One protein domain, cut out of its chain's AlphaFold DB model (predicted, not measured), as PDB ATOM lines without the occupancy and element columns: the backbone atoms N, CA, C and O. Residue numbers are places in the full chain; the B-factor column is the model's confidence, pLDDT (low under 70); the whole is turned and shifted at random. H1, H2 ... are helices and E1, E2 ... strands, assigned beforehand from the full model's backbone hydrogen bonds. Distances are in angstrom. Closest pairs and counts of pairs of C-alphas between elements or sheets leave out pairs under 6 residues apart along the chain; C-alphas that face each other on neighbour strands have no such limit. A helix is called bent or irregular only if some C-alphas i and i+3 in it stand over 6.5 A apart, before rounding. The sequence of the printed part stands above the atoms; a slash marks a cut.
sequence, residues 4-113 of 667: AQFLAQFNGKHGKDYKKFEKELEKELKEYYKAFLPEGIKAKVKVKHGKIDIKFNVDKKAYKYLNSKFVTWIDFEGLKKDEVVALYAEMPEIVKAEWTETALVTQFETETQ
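This is residues 4 to 113 of the 667 residues of an uncharacterized protein of Beggiatoa sp. PS (UniProt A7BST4). Look for an elongated model with two loosely joined lobes: a long two-stranded hairpin, E1 and E2, with H2 packed along its E1 side and H1 folded back near H2, and then a loose cluster of five helices, H3 to H7, beyond the other end of the hairpin. In that cluster H5 and H7 pair up, while H3, H4 and H6 are short. The printed part has 110 residues, with seven named helices and two named strands that follow each other along the chain as H1, H2, E1, E2, H3, H4, H5, H6, H7; the sheet E1 - E2 is antiparallel and the class is mixed, helices and strands. The whole is only just loose, close to compact, with a radius of gyration of the C-alphas of 16.1 A and spans of 46 by 29 by 20 A.

Begin at H1, residues 4 to 14, and go on to H2, residues 21 to 36: they are close but not clearly touching, with Phe 10 and Leu 25 closest at 7.4 A between C-alphas, and run opposite ways at a steep tilt of 56 degrees. Next find the hairpin of E1, residues 41 to 48, and E2, residues 51 to 58, antiparallel at 162 degrees; N 44 and O 55 are 2.8 A apart and N 53 and O 46 are 2.9 A apart, both within hydrogen-bond range. H2 and E1 come closest at the C-alphas of Glu 22 and Val 47, 5.6 A; H2 and E2 are near each other. After H3, residues 60 to 65, and H4, residues 68 to 71, look at H5, residues 81 to 89, and H7, residues 101 to 111: they touch, closest at the C-alphas of Tyr 88 and Glu 101, 6.2 A, and run opposite ways at a steep tilt of 43 degrees. H6, residues 93 to 96, is close to H4 but not clearly touching, closest at the C-alphas of Ser 68 and Val 95, 4.8 A. H1 and H7 are apart. In H1, H2, H5 and H7 every O i to N i+4 pair is within hydrogen-bond range; H3 has 0 of 2, with 2 of 3 O i to N i+3 pairs within range, and H4 and H6 are too short for an O i to N i+4 pair.

Find C-alpha 4 at (192.660, 155.064, 167.463), where H1 begins its 15.3 A. H2 measures 22.1 A, and E1 and E2 22.7 A each; E1 begins at C-alpha 41, (171.548, 159.130, 167.603). H3 is irregular: C-alphas 61 and 64 are 7.3 A apart. H5 measures 12.7 A and H7 15.8 A, ending at C-alpha 111, (176.802, 157.074, 185.710).

The C-alphas of Asp 17 and Ala 89, 47.0 A apart, are the two farthest apart. The printed part has no cut, and no link is long. Its mean pLDDT is 78.6; look for values under 70 at residues 15 to 20, 49 to 51, 78 and 110 to 113.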
ATOM      1  N   ALA A   4     191.215 155.063 167.680       71.50
ATOM      2  CA  ALA A   4     192.660 155.064 167.463       71.50
ATOM      3  C   ALA A   4     193.046 155.434 166.016       71.50
ATOM      4  O   ALA A   4     193.960 156.229 165.804       71.50
ATOM      5  N   GLN A   5     192.327 154.908 165.019       77.38
ATOM      6  CA  GLN A   5     192.545 155.248 163.607       77.38
ATOM      7  C   GLN A   5     192.186 156.709 163.311       77.38
ATOM      8  O   GLN A   5     192.926 157.391 162.603       77.38
ATOM      9  N   PHE A   6     191.090 157.203 163.891       80.38
ATOM     10  CA  PHE A   6     190.703 158.608 163.781       80.38
ATOM     11  C   PHE A   6     191.777 159.526 164.380       80.38
ATOM     12  O   PHE A   6     192.208 160.478 163.736       80.38
ATOM     13  N   LEU A   7     192.270 159.206 165.580       75.38
ATOM     14  CA  LEU A   7     193.326 159.971 166.246       75.38
ATOM     15  C   LEU A   7     194.638 159.955 165.458       75.38
ATOM     16  O   LEU A   7     195.313 160.979 165.384       75.38
ATOM     17  N   ALA A   8     194.987 158.835 164.823       78.06
ATOM     18  CA  ALA A   8     196.155 158.759 163.949       78.06
ATOM     19  C   ALA A   8     196.028 159.700 162.735       78.06
ATOM     20  O   ALA A   8     196.979 160.414 162.411       78.06
ATOM     21  N   GLN A   9     194.850 159.761 162.104       81.94
ATOM     22  CA  GLN A   9     194.582 160.687 160.995       81.94
ATOM     23  C   GLN A   9     194.575 162.150 161.450       81.94
ATOM     24  O   GLN A   9     195.191 163.000 160.806       81.94
ATOM     25  N   PHE A  10     193.934 162.435 162.584       80.69
ATOM     26  CA  PHE A  10     193.898 163.766 163.184       80.69
ATOM     27  C   PHE A  10     195.313 164.271 163.502       80.69
ATOM     28  O   PHE A  10     195.693 165.370 163.096       80.69
ATOM     29  N   ASN A  11     196.135 163.436 164.145       75.25
ATOM     30  CA  ASN A  11     197.528 163.753 164.462       75.25
ATOM     31  C   ASN A  11     198.374 163.979 163.200       75.25
ATOM     32  O   ASN A  11     199.229 164.866 163.186       75.25
ATOM     33  N   GLY A  12     198.118 163.221 162.128       78.69
ATOM     34  CA  GLY A  12     198.763 163.424 160.829       78.69
ATOM     35  C   GLY A  12     198.404 164.759 160.164       78.69
ATOM     36  O   GLY A  12     199.226 165.319 159.441       78.69
ATOM     37  N   LYS A  13     197.206 165.292 160.432       79.56
ATOM     38  CA  LYS A  13     196.684 166.539 159.852       79.56
ATOM     39  C   LYS A  13     197.097 167.796 160.629       79.56
ATOM     40  O   LYS A  13     197.330 168.831 160.010       79.56
ATOM     41  N   HIS A  14     197.193 167.713 161.958       71.62
ATOM     42  CA  HIS A  14     197.365 168.885 162.837       71.62
ATOM     43  C   HIS A  14     198.731 168.986 163.536       71.62
ATOM     44  O   HIS A  14     199.044 170.024 164.119       71.62
ATOM     45  N   GLY A  15     199.583 167.956 163.467       65.44
ATOM     46  CA  GLY A  15     200.887 167.963 164.144       65.44
ATOM     47  C   GLY A  15     200.779 167.978 165.683       65.44
ATOM     48  O   GLY A  15     199.756 167.611 166.248       65.44
ATOM     49  N   LYS A  16     201.853 168.375 166.391       57.22
ATOM     50  CA  LYS A  16     201.960 168.349 167.874       57.22
ATOM     51  C   LYS A  16     201.676 169.704 168.558       57.22
ATOM     52  O   LYS A  16     202.304 170.013 169.571       57.22
ATOM     53  N   ASP A  17     200.806 170.558 168.017       58.09
ATOM     54  CA  ASP A  17     200.530 171.874 168.627       58.09
ATOM     55  C   ASP A  17     199.435 171.793 169.715       58.09
ATOM     56  O   ASP A  17     198.231 171.844 169.458       58.09
ATOM     57  N   TYR A  18     199.873 171.650 170.970       54.59
ATOM     58  CA  TYR A  18     199.036 171.332 172.135       54.59
ATOM     59  C   TYR A  18     198.130 172.470 172.640       54.59
ATOM     60  O   TYR A  18     197.298 172.235 173.513       54.59
ATOM     61  N   LYS A  19     198.230 173.704 172.118       56.00
ATOM     62  CA  LYS A  19     197.434 174.839 172.647       56.00
ATOM     63  C   LYS A  19     195.989 174.899 172.144       56.00
ATOM     64  O   LYS A  19     195.159 175.553 172.773       56.00
ATOM     65  N   LYS A  20     195.677 174.245 171.020       62.78
ATOM     66  CA  LYS A  20     194.316 174.160 170.443       62.78
ATOM     67  C   LYS A  20     193.846 172.726 170.192       62.78
ATOM     68  O   LYS A  20     192.708 172.537 169.771       62.78
ATOM     69  N   PHE A  21     194.699 171.750 170.497       71.44
ATOM     70  CA  PHE A  21     194.495 170.334 170.218       71.44
ATOM     71  C   PHE A  21     193.140 169.820 170.713       71.44
ATOM     72  O   PHE A  21     192.379 169.276 169.926       71.44
ATOM     73  N   GLU A  22     192.791 170.069 171.978       76.12
ATOM     74  CA  GLU A  22     191.544 169.553 172.561       76.12
ATOM     75  C   GLU A  22     190.295 170.131 171.888       76.12
ATOM     76  O   GLU A  22     189.365 169.394 171.578       76.12
ATOM     77  N   LYS A  23     190.290 171.438 171.586       81.50
ATOM     78  CA  LYS A  23     189.142 172.105 170.954       81.50
ATOM     79  C   LYS A  23     188.947 171.680 169.501       81.50
ATOM     80  O   LYS A  23     187.810 171.489 169.079       81.50
ATOM     81  N   GLU A  24     190.032 171.551 168.740       83.00
ATOM     82  CA  GLU A  24     189.964 171.096 167.346       83.00
ATOM     83  C   GLU A  24     189.626 169.602 167.268       83.00
ATOM     84  O   GLU A  24     188.802 169.209 166.446       83.00
ATOM     85  N   LEU A  25     190.175 168.782 168.171       82.25
ATOM     86  CA  LEU A  25     189.848 167.359 168.262       82.25
ATOM     87  C   LEU A  25     188.377 167.150 168.624       82.25
ATOM     88  O   LEU A  25     187.685 166.374 167.969       82.25
ATOM     89  N   GLU A  26     187.875 167.875 169.626       87.06
ATOM     90  CA  GLU A  26     186.462 167.826 170.004       87.06
ATOM     91  C   GLU A  26     185.557 168.253 168.841       87.06
ATOM     92  O   GLU A  26     184.520 167.633 168.598       87.06
ATOM     93  N   LYS A  27     185.952 169.285 168.088       88.06
ATOM     94  CA  LYS A  27     185.206 169.766 166.924       88.06
ATOM     95  C   LYS A  27     185.175 168.736 165.791       88.06
ATOM     96  O   LYS A  27     184.090 168.439 165.294       88.06
ATOM     97  N   GLU A  28     186.318 168.175 165.397       87.88
ATOM     98  CA  GLU A  28     186.370 167.183 164.315       87.88
ATOM     99  C   GLU A  28     185.669 165.875 164.703       87.88
ATOM    100  O   GLU A  28     184.973 165.293 163.873       87.88
ATOM    101  N   LEU A  29     185.765 165.439 165.964       87.44
ATOM    102  CA  LEU A  29     184.997 164.292 166.463       87.44
ATOM    103  C   LEU A  29     183.487 164.557 166.406       87.44
ATOM    104  O   LEU A  29     182.727 163.689 165.976       87.44
ATOM    105  N   LYS A  30     183.039 165.761 166.789       89.38
ATOM    106  CA  LYS A  30     181.626 166.160 166.671       89.38
ATOM    107  C   LYS A  30     181.151 166.136 165.222       89.38
ATOM    108  O   LYS A  30     180.060 165.638 164.958       89.38
ATOM    109  N   GLU A  31     181.947 166.650 164.288       89.00
ATOM    110  CA  GLU A  31     181.626 166.621 162.856       89.00
ATOM    111  C   GLU A  31     181.609 165.188 162.302       89.00
ATOM    112  O   GLU A  31     180.674 164.828 161.585       89.00
ATOM    113  N   TYR A  32     182.573 164.350 162.696       88.31
ATOM    114  CA  TYR A  32     182.658 162.943 162.302       88.31
ATOM    115  C   TYR A  32     181.422 162.151 162.732       88.31
ATOM    116  O   TYR A  32     180.741 161.553 161.897       88.31
ATOM    117  N   TYR A  33     181.076 162.193 164.022       88.56
ATOM    118  CA  TYR A  33     179.902 161.484 164.525       88.56
ATOM    119  C   TYR A  33     178.602 162.061 163.964       88.56
ATOM    120  O   TYR A  33     177.697 161.301 163.641       88.56
ATOM    121  N   LYS A  34     178.510 163.380 163.763       87.25
ATOM    122  CA  LYS A  34     177.337 163.992 163.123       87.25
ATOM    123  C   LYS A  34     177.119 163.498 161.688       87.25
ATOM    124  O   LYS A  34     175.973 163.409 161.263       87.25
ATOM    125  N   ALA A  35     178.186 163.214 160.943       86.12
ATOM    126  CA  ALA A  35     178.094 162.717 159.570       86.12
ATOM    127  C   ALA A  35     177.815 161.206 159.489       86.12
ATOM    128  O   ALA A  35     177.249 160.748 158.500       86.12
ATOM    129  N   PHE A  36     178.236 160.440 160.500       84.31
ATOM    130  CA  PHE A  36     178.198 158.977 160.476       84.31
ATOM    131  C   PHE A  36     176.998 158.368 161.211       84.31
ATOM    132  O   PHE A  36     176.564 157.268 160.873       84.31
ATOM    133  N   LEU A  37     176.470 159.046 162.231       86.38
ATOM    134  CA  LEU A  37     175.399 158.493 163.054       86.38
ATOM    135  C   LEU A  37     174.044 158.501 162.325       86.38
ATOM    136  O   LEU A  37     173.717 159.472 161.637       86.38
ATOM    137  N   PRO A  38     173.231 157.444 162.499       84.62
ATOM    138  CA  PRO A  38     171.891 157.384 161.932       84.62
ATOM    139  C   PRO A  38     170.955 158.412 162.583       84.62
ATOM    140  O   PRO A  38     171.199 158.903 163.691       84.62
ATOM    141  N   GLU A  39     169.843 158.718 161.904       83.56
ATOM    142  CA  GLU A  39     168.802 159.588 162.459       83.56
ATOM    143  C   GLU A  39     168.332 159.040 163.815       83.56
ATOM    144  O   GLU A  39     167.952 157.875 163.932       83.56
ATOM    145  N   GLY A  40     168.375 159.901 164.831       82.88
ATOM    146  CA  GLY A  40     167.973 159.583 166.199       82.88
ATOM    147  C   GLY A  40     169.111 159.267 167.170       82.88
ATOM    148  O   GLY A  40     168.848 159.109 168.358       82.88
ATOM    149  N   ILE A  41     170.374 159.247 166.719       87.44
ATOM    150  CA  ILE A  41     171.548 159.130 167.603       87.44
ATOM    151  C   ILE A  41     172.380 160.414 167.550       87.44
ATOM    152  O   ILE A  41     172.735 160.903 166.477       87.44
ATOM    153  N   LYS A  42     172.719 160.967 168.718       88.75
ATOM    154  CA  LYS A  42     173.578 162.154 168.847       88.75
ATOM    155  C   LYS A  42     174.736 161.878 169.795       88.75
ATOM    156  O   LYS A  42     174.512 161.573 170.959       88.75
ATOM    157  N   ALA A  43     175.966 162.060 169.324       90.38
ATOM    158  CA  ALA A  43     177.144 161.997 170.183       90.38
ATOM    159  C   ALA A  43     177.299 163.281 171.014       90.38
ATOM    160  O   ALA A  43     177.338 164.388 170.463       90.38
ATOM    161  N   LYS A  44     177.466 163.133 172.328       87.69
ATOM    162  CA  LYS A  44     178.104 164.123 173.193       87.69
ATOM    163  C   LYS A  44     179.589 163.778 173.264       87.69
ATOM    164  O   LYS A  44     179.965 162.722 173.754       87.69
ATOM    165  N   VAL A  45     180.424 164.679 172.758       88.38
ATOM    166  CA  VAL A  45     181.884 164.545 172.812       88.38
ATOM    167  C   VAL A  45     182.434 165.647 173.704       88.38
ATOM    168  O   VAL A  45     182.134 166.823 173.467       88.38
ATOM    169  N   LYS A  46     183.238 165.266 174.698       82.88
ATOM    170  CA  LYS A  46     184.019 166.175 175.543       82.88
ATOM    171  C   LYS A  46     185.484 165.747 175.506       82.88
ATOM    172  O   LYS A  46     185.794 164.579 175.727       82.88
ATOM    173  N   VAL A  47     186.385 166.691 175.245       78.44
ATOM    174  CA  VAL A  47     187.832 166.450 175.318       78.44
ATOM    175  C   VAL A  47     188.424 167.359 176.388       78.44
ATOM    176  O   VAL A  47     188.314 168.580 176.292       78.44
ATOM    177  N   LYS A  48     189.027 166.774 177.428       75.25
ATOM    178  CA  LYS A  48     189.626 167.540 178.531       75.25
ATOM    179  C   LYS A  48     190.806 166.796 179.150       75.25
ATOM    180  O   LYS A  48     190.686 165.624 179.495       75.25
ATOM    181  N   HIS A  49     191.924 167.493 179.340       65.81
ATOM    182  CA  HIS A  49     193.164 166.958 179.917       65.81
ATOM    183  C   HIS A  49     193.629 165.649 179.252       65.81
ATOM    184  O   HIS A  49     194.020 164.699 179.928       65.81
ATOM    185  N   GLY A  50     193.535 165.573 177.922       62.19
ATOM    186  CA  GLY A  50     193.913 164.380 177.154       62.19
ATOM    187  C   GLY A  50     192.969 163.175 177.282       62.19
ATOM    188  O   GLY A  50     193.227 162.149 176.655       62.19
ATOM    189  N   LYS A  51     191.867 163.283 178.037       67.12
ATOM    190  CA  LYS A  51     190.786 162.290 178.047       67.12
ATOM    191  C   LYS A  51     189.729 162.657 177.010       67.12
ATOM    192  O   LYS A  51     189.361 163.826 176.875       67.12
ATOM    193  N   ILE A  52     189.249 161.646 176.294       75.94
ATOM    194  CA  ILE A  52     188.163 161.759 175.320       75.94
ATOM    195  C   ILE A  52     186.980 160.996 175.896       75.94
ATOM    196  O   ILE A  52     187.062 159.783 176.068       75.94
ATOM    197  N   ASP A  53     185.906 161.715 176.186       80.44
ATOM    198  CA  ASP A  53     184.651 161.144 176.651       80.44
ATOM    199  C   ASP A  53     183.607 161.265 175.538       80.44
ATOM    200  O   ASP A  53     183.385 162.351 174.983       80.44
ATOM    201  N   ILE A  54     183.030 160.126 175.161       85.88
ATOM    202  CA  ILE A  54     182.034 160.012 174.100       85.88
ATOM    203  C   ILE A  54     180.856 159.235 174.667       85.88
ATOM    204  O   ILE A  54     180.978 158.055 174.982       85.88
ATOM    205  N   LYS A  55     179.708 159.898 174.728       86.19
ATOM    206  CA  LYS A  55     178.427 159.313 175.122       86.19
ATOM    207  C   LYS A  55     177.381 159.593 174.051       86.19
ATOM    208  O   LYS A  55     177.524 160.548 173.281       86.19
ATOM    209  N   PHE A  56     176.342 158.770 173.960       88.12
ATOM    210  CA  PHE A  56     175.325 158.895 172.915       88.12
ATOM    211  C   PHE A  56     173.929 159.098 173.492       88.12
ATOM    212  O   PHE A  56     173.386 158.230 174.164       88.12
ATOM    213  N   ASN A  57     173.296 160.210 173.125       87.00
ATOM    214  CA  ASN A  57     171.861 160.381 173.310       87.00
ATOM    215  C   ASN A  57     171.127 159.627 172.199       87.00
ATOM    216  O   ASN A  57     171.381 159.875 171.014       87.00
ATOM    217  N   VAL A  58     170.186 158.768 172.580       85.00
ATOM    218  CA  VAL A  58     169.397 157.946 171.655       85.00
ATOM    219  C   VAL A  58     167.919 158.299 171.794       85.00
ATOM    220  O   VAL A  58     167.372 158.269 172.894       85.00
ATOM    221  N   ASP A  59     167.262 158.623 170.681       82.69
ATOM    222  CA  ASP A  59     165.807 158.766 170.623       82.69
ATOM    223  C   ASP A  59     165.121 157.504 170.075       82.69
ATOM    224  O   ASP A  59     165.756 156.613 169.503       82.69
ATOM    225  N   LYS A  60     163.793 157.436 170.230       77.06
ATOM    226  CA  LYS A  60     162.986 156.266 169.849       77.06
ATOM    227  C   LYS A  60     163.161 155.825 168.395       77.06
ATOM    228  O   LYS A  60     163.021 154.644 168.091       77.06
ATOM    229  N   LYS A  61     163.469 156.741 167.468       80.69
ATOM    230  CA  LYS A  61     163.621 156.396 166.044       80.69
ATOM    231  C   LYS A  61     164.846 155.515 165.798       80.69
ATOM    232  O   LYS A  61     164.883 154.797 164.795       80.69
ATOM    233  N   ALA A  62     165.824 155.561 166.703       81.06
ATOM    234  CA  ALA A  62     167.083 154.844 166.590       81.06
ATOM    235  C   ALA A  62     167.118 153.490 167.316       81.06
ATOM    236  O   ALA A  62     168.087 152.753 167.145       81.06
ATOM    237  N   TYR A  63     166.075 153.115 168.068       80.19
ATOM    238  CA  TYR A  63     166.076 151.885 168.879       80.19
ATOM    239  C   TYR A  63     166.303 150.618 168.053       80.19
ATOM    240  O   TYR A  63     167.044 149.733 168.466       80.19
ATOM    241  N   LYS A  64     165.782 150.581 166.824       77.19
ATOM    242  CA  LYS A  64     165.995 149.474 165.878       77.19
ATOM    243  C   LYS A  64     167.453 149.260 165.443       77.19
ATOM    244  O   LYS A  64     167.742 148.247 164.820       77.19
ATOM    245  N   TYR A  65     168.346 150.215 165.707       78.00
ATOM    246  CA  TYR A  65     169.767 150.129 165.357       78.00
ATOM    247  C   TYR A  65     170.654 149.739 166.547       78.00
ATOM    248  O   TYR A  65     171.866 149.606 166.377       78.00
ATOM    249  N   LEU A  66     170.081 149.594 167.746       79.25
ATOM    250  CA  LEU A  66     170.835 149.274 168.953       79.25
ATOM    251  C   LEU A  66     171.275 147.806 168.954       79.25
ATOM    252  O   LEU A  66     170.523 146.911 168.578       79.25
ATOM    253  N   ASN A  67     172.501 147.580 169.419       80.38
ATOM    254  CA  ASN A  67     173.050 146.266 169.739       80.38
ATOM    255  C   ASN A  67     173.654 146.309 171.147       80.38
ATOM    256  O   ASN A  67     173.896 147.394 171.681       80.38
ATOM    257  N   SER A  68     173.916 145.142 171.727       73.31
ATOM    258  CA  SER A  68     174.391 144.991 173.105       73.31
ATOM    259  C   SER A  68     175.663 145.790 173.412       73.31
ATOM    260  O   SER A  68     175.750 146.451 174.443       73.31
ATOM    261  N   LYS A  69     176.621 145.828 172.480       75.31
ATOM    262  CA  LYS A  69     177.880 146.580 172.626       75.31
ATOM    263  C   LYS A  69     177.687 148.095 172.629       75.31
ATOM    264  O   LYS A  69     178.534 148.811 173.156       75.31
ATOM    265  N   PHE A  70     176.619 148.601 172.017       78.69
ATOM    266  CA  PHE A  70     176.340 150.036 171.959       78.69
ATOM    267  C   PHE A  70     175.640 150.548 173.227       78.69
ATOM    268  O   PHE A  70     175.759 151.727 173.553       78.69
ATOM    269  N   VAL A  71     174.949 149.674 173.966       78.94
ATOM    270  CA  VAL A  71     174.162 150.045 175.155       78.94
ATOM    271  C   VAL A  71     175.015 150.661 176.267       78.94
ATOM    272  O   VAL A  71     174.589 151.632 176.884       78.94
ATOM    273  N   THR A  72     176.255 150.203 176.452       79.62
ATOM    274  CA  THR A  72     177.205 150.753 177.446       79.62
ATOM    275  C   THR A  72     177.658 152.187 177.154       79.62
ATOM    276  O   THR A  72     178.326 152.820 177.971       79.62
ATOM    277  N   TRP A  73     177.360 152.694 175.958       81.44
ATOM    278  CA  TRP A  73     177.750 154.029 175.508       81.44
ATOM    279  C   TRP A  73     176.576 155.011 175.493       81.44
ATOM    280  O   TRP A  73     176.765 156.178 175.136       81.44
ATOM    281  N   ILE A  74     175.373 154.553 175.856       84.44
ATOM    282  CA  ILE A  74     174.197 155.410 175.969       84.44
ATOM    283  C   ILE A  74     174.416 156.391 177.116       84.44
ATOM    284  O   ILE A  74     174.904 156.036 178.180       84.44
ATOM    285  N   ASP A  75     174.081 157.645 176.852       83.31
ATOM    286  CA  ASP A  75     174.091 158.695 177.848       83.31
ATOM    287  C   ASP A  75     172.772 158.690 178.617       83.31
ATOM    288  O   ASP A  75     171.700 158.968 178.067       83.31
ATOM    289  N   PHE A  76     172.873 158.378 179.897       78.06
ATOM    290  CA  PHE A  76     171.750 158.340 180.814       78.06
ATOM    291  C   PHE A  76     171.524 159.671 181.550       78.06
ATOM    292  O   PHE A  76     170.531 159.832 182.266       78.06
ATOM    293  N   GLU A  77     172.406 160.653 181.351       71.75
ATOM    294  CA  GLU A  77     172.383 161.944 182.032       71.75
ATOM    295  C   GLU A  77     171.069 162.702 181.768       71.75
ATOM    296  O   GLU A  77     170.750 163.096 180.641       71.75
ATOM    297  N   GLY A  78     170.318 162.960 182.843       67.19
ATOM    298  CA  GLY A  78     169.069 163.725 182.811       67.19
ATOM    299  C   GLY A  78     167.806 162.907 182.524       67.19
ATOM    300  O   GLY A  78     166.723 163.493 182.524       67.19
ATOM    301  N   LEU A  79     167.921 161.591 182.318       74.06
ATOM    302  CA  LEU A  79     166.773 160.685 182.281       74.06
ATOM    303  C   LEU A  79     166.328 160.311 183.700       74.06
ATOM    304  O   LEU A  79     167.108 160.333 184.650       74.06
ATOM    305  N   LYS A  80     165.053 159.962 183.856       81.94
ATOM    306  CA  LYS A  80     164.522 159.321 185.063       81.94
ATOM    307  C   LYS A  80     164.569 157.806 184.912       81.94
ATOM    308  O   LYS A  80     164.446 157.284 183.809       81.94
ATOM    309  N   LYS A  81     164.634 157.093 186.038       78.00
ATOM    310  CA  LYS A  81     164.615 155.622 186.085       78.00
ATOM    311  C   LYS A  81     163.478 155.008 185.253       78.00
ATOM    312  O   LYS A  81     163.730 154.130 184.437       78.00
ATOM    313  N   ASP A  82     162.260 155.537 185.373       80.31
ATOM    314  CA  ASP A  82     161.099 155.057 184.605       80.31
ATOM    315  C   ASP A  82     161.256 155.261 183.086       80.31
ATOM    316  O   ASP A  82     160.737 154.484 182.287       80.31
ATOM    317  N   GLU A  83     161.996 156.291 182.665       80.81
ATOM    318  CA  GLU A  83     162.286 156.558 181.251       80.81
ATOM    319  C   GLU A  83     163.331 155.579 180.702       80.81
ATOM    320  O   GLU A  83     163.245 155.187 179.540       80.81
ATOM    321  N   VAL A  84     164.273 155.126 181.538       81.62
ATOM    322  CA  VAL A  84     165.247 154.075 181.192       81.62
ATOM    323  C   VAL A  84     164.566 152.715 181.059       81.62
ATOM    324  O   VAL A  84     164.826 151.991 180.099       81.62
ATOM    325  N   VAL A  85     163.641 152.391 181.965       83.31
ATOM    326  CA  VAL A  85     162.825 151.168 181.881       83.31
ATOM    327  C   VAL A  85     161.963 151.177 180.613       83.31
ATOM    328  O   VAL A  85     161.921 150.193 179.874       83.31
ATOM    329  N   ALA A  86     161.329 152.310 180.296       81.50
ATOM    330  CA  ALA A  86     160.564 152.458 179.058       81.50
ATOM    331  C   ALA A  86     161.442 152.320 177.801       81.50
ATOM    332  O   ALA A  86     161.011 151.743 176.803       81.50
ATOM    333  N   LEU A  87     162.679 152.822 177.852       82.50
ATOM    334  CA  LEU A  87     163.663 152.672 176.784       82.50
ATOM    335  C   LEU A  87     164.054 151.198 176.594       82.50
ATOM    336  O   LEU A  87     164.085 150.736 175.456       82.50
ATOM    337  N   TYR A  88     164.271 150.445 177.679       85.12
ATOM    338  CA  TYR A  88     164.562 149.007 177.629       85.12
ATOM    339  C   TYR A  88     163.427 148.191 176.998       85.12
ATOM    340  O   TYR A  88     163.665 147.337 176.142       85.12
ATOM    341  N   ALA A  89     162.176 148.479 177.370       86.50
ATOM    342  CA  ALA A  89     161.012 147.762 176.851       86.50
ATOM    343  C   ALA A  89     160.915 147.816 175.312       86.50
ATOM    344  O   ALA A  89     160.503 146.842 174.674       86.50
ATOM    345  N   GLU A  90     161.343 148.930 174.714       84.94
ATOM    346  CA  GLU A  90     161.306 149.182 173.270       84.94
ATOM    347  C   GLU A  90     162.600 148.768 172.530       84.94
ATOM    348  O   GLU A  90     162.695 148.954 171.313       84.94
ATOM    349  N   MET A  91     163.592 148.195 173.223       85.31
ATOM    350  CA  MET A  91     164.828 147.706 172.598       85.31
ATOM    351  C   MET A  91     164.608 146.425 171.768       85.31
ATOM    352  O   MET A  91     163.716 145.627 172.075       85.31
ATOM    353  N   PRO A  92     165.437 146.181 170.735       82.81
ATOM    354  CA  PRO A  92     165.423 144.935 169.972       82.81
ATOM    355  C   PRO A  92     165.715 143.700 170.838       82.81
ATOM    356  O   PRO A  92     166.522 143.766 171.764       82.81
ATOM    357  N   GLU A  93     165.149 142.546 170.473       81.19
ATOM    358  CA  GLU A  93     165.339 141.279 171.208       81.19
ATOM    359  C   GLU A  93     166.812 140.857 171.324       81.19
ATOM    360  O   GLU A  93     167.222 140.343 172.357       81.19
ATOM    361  N   ILE A  94     167.646 141.167 170.324       75.69
ATOM    362  CA  ILE A  94     169.094 140.899 170.380       75.69
ATOM    363  C   ILE A  94     169.799 141.653 171.518       75.69
ATOM    364  O   ILE A  94     170.799 141.187 172.046       75.69
ATOM    365  N   VAL A  95     169.281 142.816 171.920       78.38
ATOM    366  CA  VAL A  95     169.804 143.564 173.069       78.38
ATOM    367  C   VAL A  95     169.298 142.947 174.366       78.38
ATOM    368  O   VAL A  95     170.078 142.772 175.295       78.38
ATOM    369  N   LYS A  96     168.015 142.577 174.416       80.44
ATOM    370  CA  LYS A  96     167.391 141.955 175.593       80.44
ATOM    371  C   LYS A  96     167.949 140.564 175.909       80.44
ATOM    372  O   LYS A  96     167.905 140.151 177.060       80.44
ATOM    373  N   ALA A  97     168.495 139.871 174.908       80.56
ATOM    374  CA  ALA A  97     169.179 138.591 175.075       80.56
ATOM    375  C   ALA A  97     170.496 138.704 175.867       80.56
ATOM    376  O   ALA A  97     170.888 137.750 176.528       80.56
ATOM    377  N   GLU A  98     171.170 139.858 175.814       75.38
ATOM    378  CA  GLU A  98     172.471 140.070 176.471       75.38
ATOM    379  C   GLU A  98     172.406 141.059 177.646       75.38
ATOM    380  O   GLU A  98     173.253 141.023 178.535       75.38
ATOM    381  N   TRP A  99     171.413 141.951 177.669       77.19
ATOM    382  CA  TRP A  99     171.221 142.960 178.709       77.19
ATOM    383  C   TRP A  99     169.854 142.805 179.364       77.19
ATOM    384  O   TRP A  99     168.823 142.838 178.692       77.19
ATOM    385  N   THR A 100     169.836 142.702 180.692       82.12
ATOM    386  CA  THR A 100     168.598 142.724 181.481       82.12
ATOM    387  C   THR A 100     168.175 144.159 181.791       82.12
ATOM    388  O   THR A 100     169.005 145.071 181.841       82.12
ATOM    389  N   GLU A 101     166.882 144.368 182.060       82.94
ATOM    390  CA  GLU A 101     166.363 145.652 182.557       82.94
ATOM    391  C   GLU A 101     167.150 146.120 183.791       82.94
ATOM    392  O   GLU A 101     167.559 147.276 183.892       82.94
ATOM    393  N   THR A 102     167.438 145.183 184.699       77.88
ATOM    394  CA  THR A 102     168.210 145.416 185.921       77.88
ATOM    395  C   THR A 102     169.636 145.879 185.627       77.88
ATOM    396  O   THR A 102     170.102 146.828 186.258       77.88
ATOM    397  N   ALA A 103     170.323 145.264 184.659       77.19
ATOM    398  CA  ALA A 103     171.672 145.670 184.264       77.19
ATOM    399  C   ALA A 103     171.689 147.096 183.686       77.19
ATOM    400  O   ALA A 103     172.569 147.890 184.016       77.19
ATOM    401  N   LEU A 104     170.676 147.454 182.889       79.62
ATOM    402  CA  LEU A 104     170.550 148.794 182.314       79.62
ATOM    403  C   LEU A 104     170.272 149.865 183.379       79.62
ATOM    404  O   LEU A 104     170.879 150.933 183.373       79.62
ATOM    405  N   VAL A 105     169.372 149.571 184.319       78.19
ATOM    406  CA  VAL A 105     169.064 150.454 185.453       78.19
ATOM    407  C   VAL A 105     170.287 150.637 186.354       78.19
ATOM    408  O   VAL A 105     170.547 151.748 186.808       78.19
ATOM    409  N   THR A 106     171.069 149.580 186.569       77.06
ATOM    410  CA  THR A 106     172.306 149.651 187.358       77.06
ATOM    411  C   THR A 106     173.331 150.572 186.691       77.06
ATOM    412  O   THR A 106     173.905 151.428 187.355       77.06
ATOM    413  N   GLN A 107     173.498 150.478 185.367       76.31
ATOM    414  CA  GLN A 107     174.358 151.385 184.594       76.31
ATOM    415  C   GLN A 107     173.908 152.858 184.690       76.31
ATOM    416  O   GLN A 107     174.734 153.763 184.778       76.31
ATOM    417  N   PHE A 108     172.596 153.116 184.691       76.69
ATOM    418  CA  PHE A 108     172.047 154.462 184.900       76.69
ATOM    419  C   PHE A 108     172.407 155.021 186.293       76.69
ATOM    420  O   PHE A 108     172.771 156.192 186.435       76.69
ATOM    421  N   GLU A 109     172.313 154.187 187.330       72.38
ATOM    422  CA  GLU A 109     172.606 154.577 188.714       72.38
ATOM    423  C   GLU A 109     174.110 154.817 188.952       72.38
ATOM    424  O   GLU A 109     174.467 155.718 189.710       72.38
ATOM    425  N   THR A 110     175.002 154.091 188.268       66.88
ATOM    426  CA  THR A 110     176.458 154.303 188.375       66.88
ATOM    427  C   THR A 110     176.925 155.576 187.668       66.88
ATOM    428  O   THR A 110     177.721 156.335 188.222       66.88
ATOM    429  N   GLU A 111     176.407 155.877 186.472       62.19
ATOM    430  CA  GLU A 111     176.802 157.074 185.710       62.19
ATOM    431  C   GLU A 111     176.383 158.390 186.379       62.19
ATOM    432  O   GLU A 111     177.032 159.421 186.196       62.19
ATOM    433  N   THR A 112     175.323 158.367 187.187       56.91
ATOM    434  CA  THR A 112     174.793 159.556 187.868       56.91
ATOM    435  C   THR A 112     175.540 159.926 189.160       56.91
ATOM    436  O   THR A 112     175.308 161.013 189.692       56.91
ATOM    437  N   GLN A 113     176.467 159.092 189.655       53.31
ATOM    438  CA  GLN A 113     177.129 159.267 190.962       53.31
ATOM    439  C   GLN A 113     178.522 159.940 190.957       53.31
ATOM    440  O   GLN A 113     179.099 160.136 192.027       53.31
TER     441      GLN A 113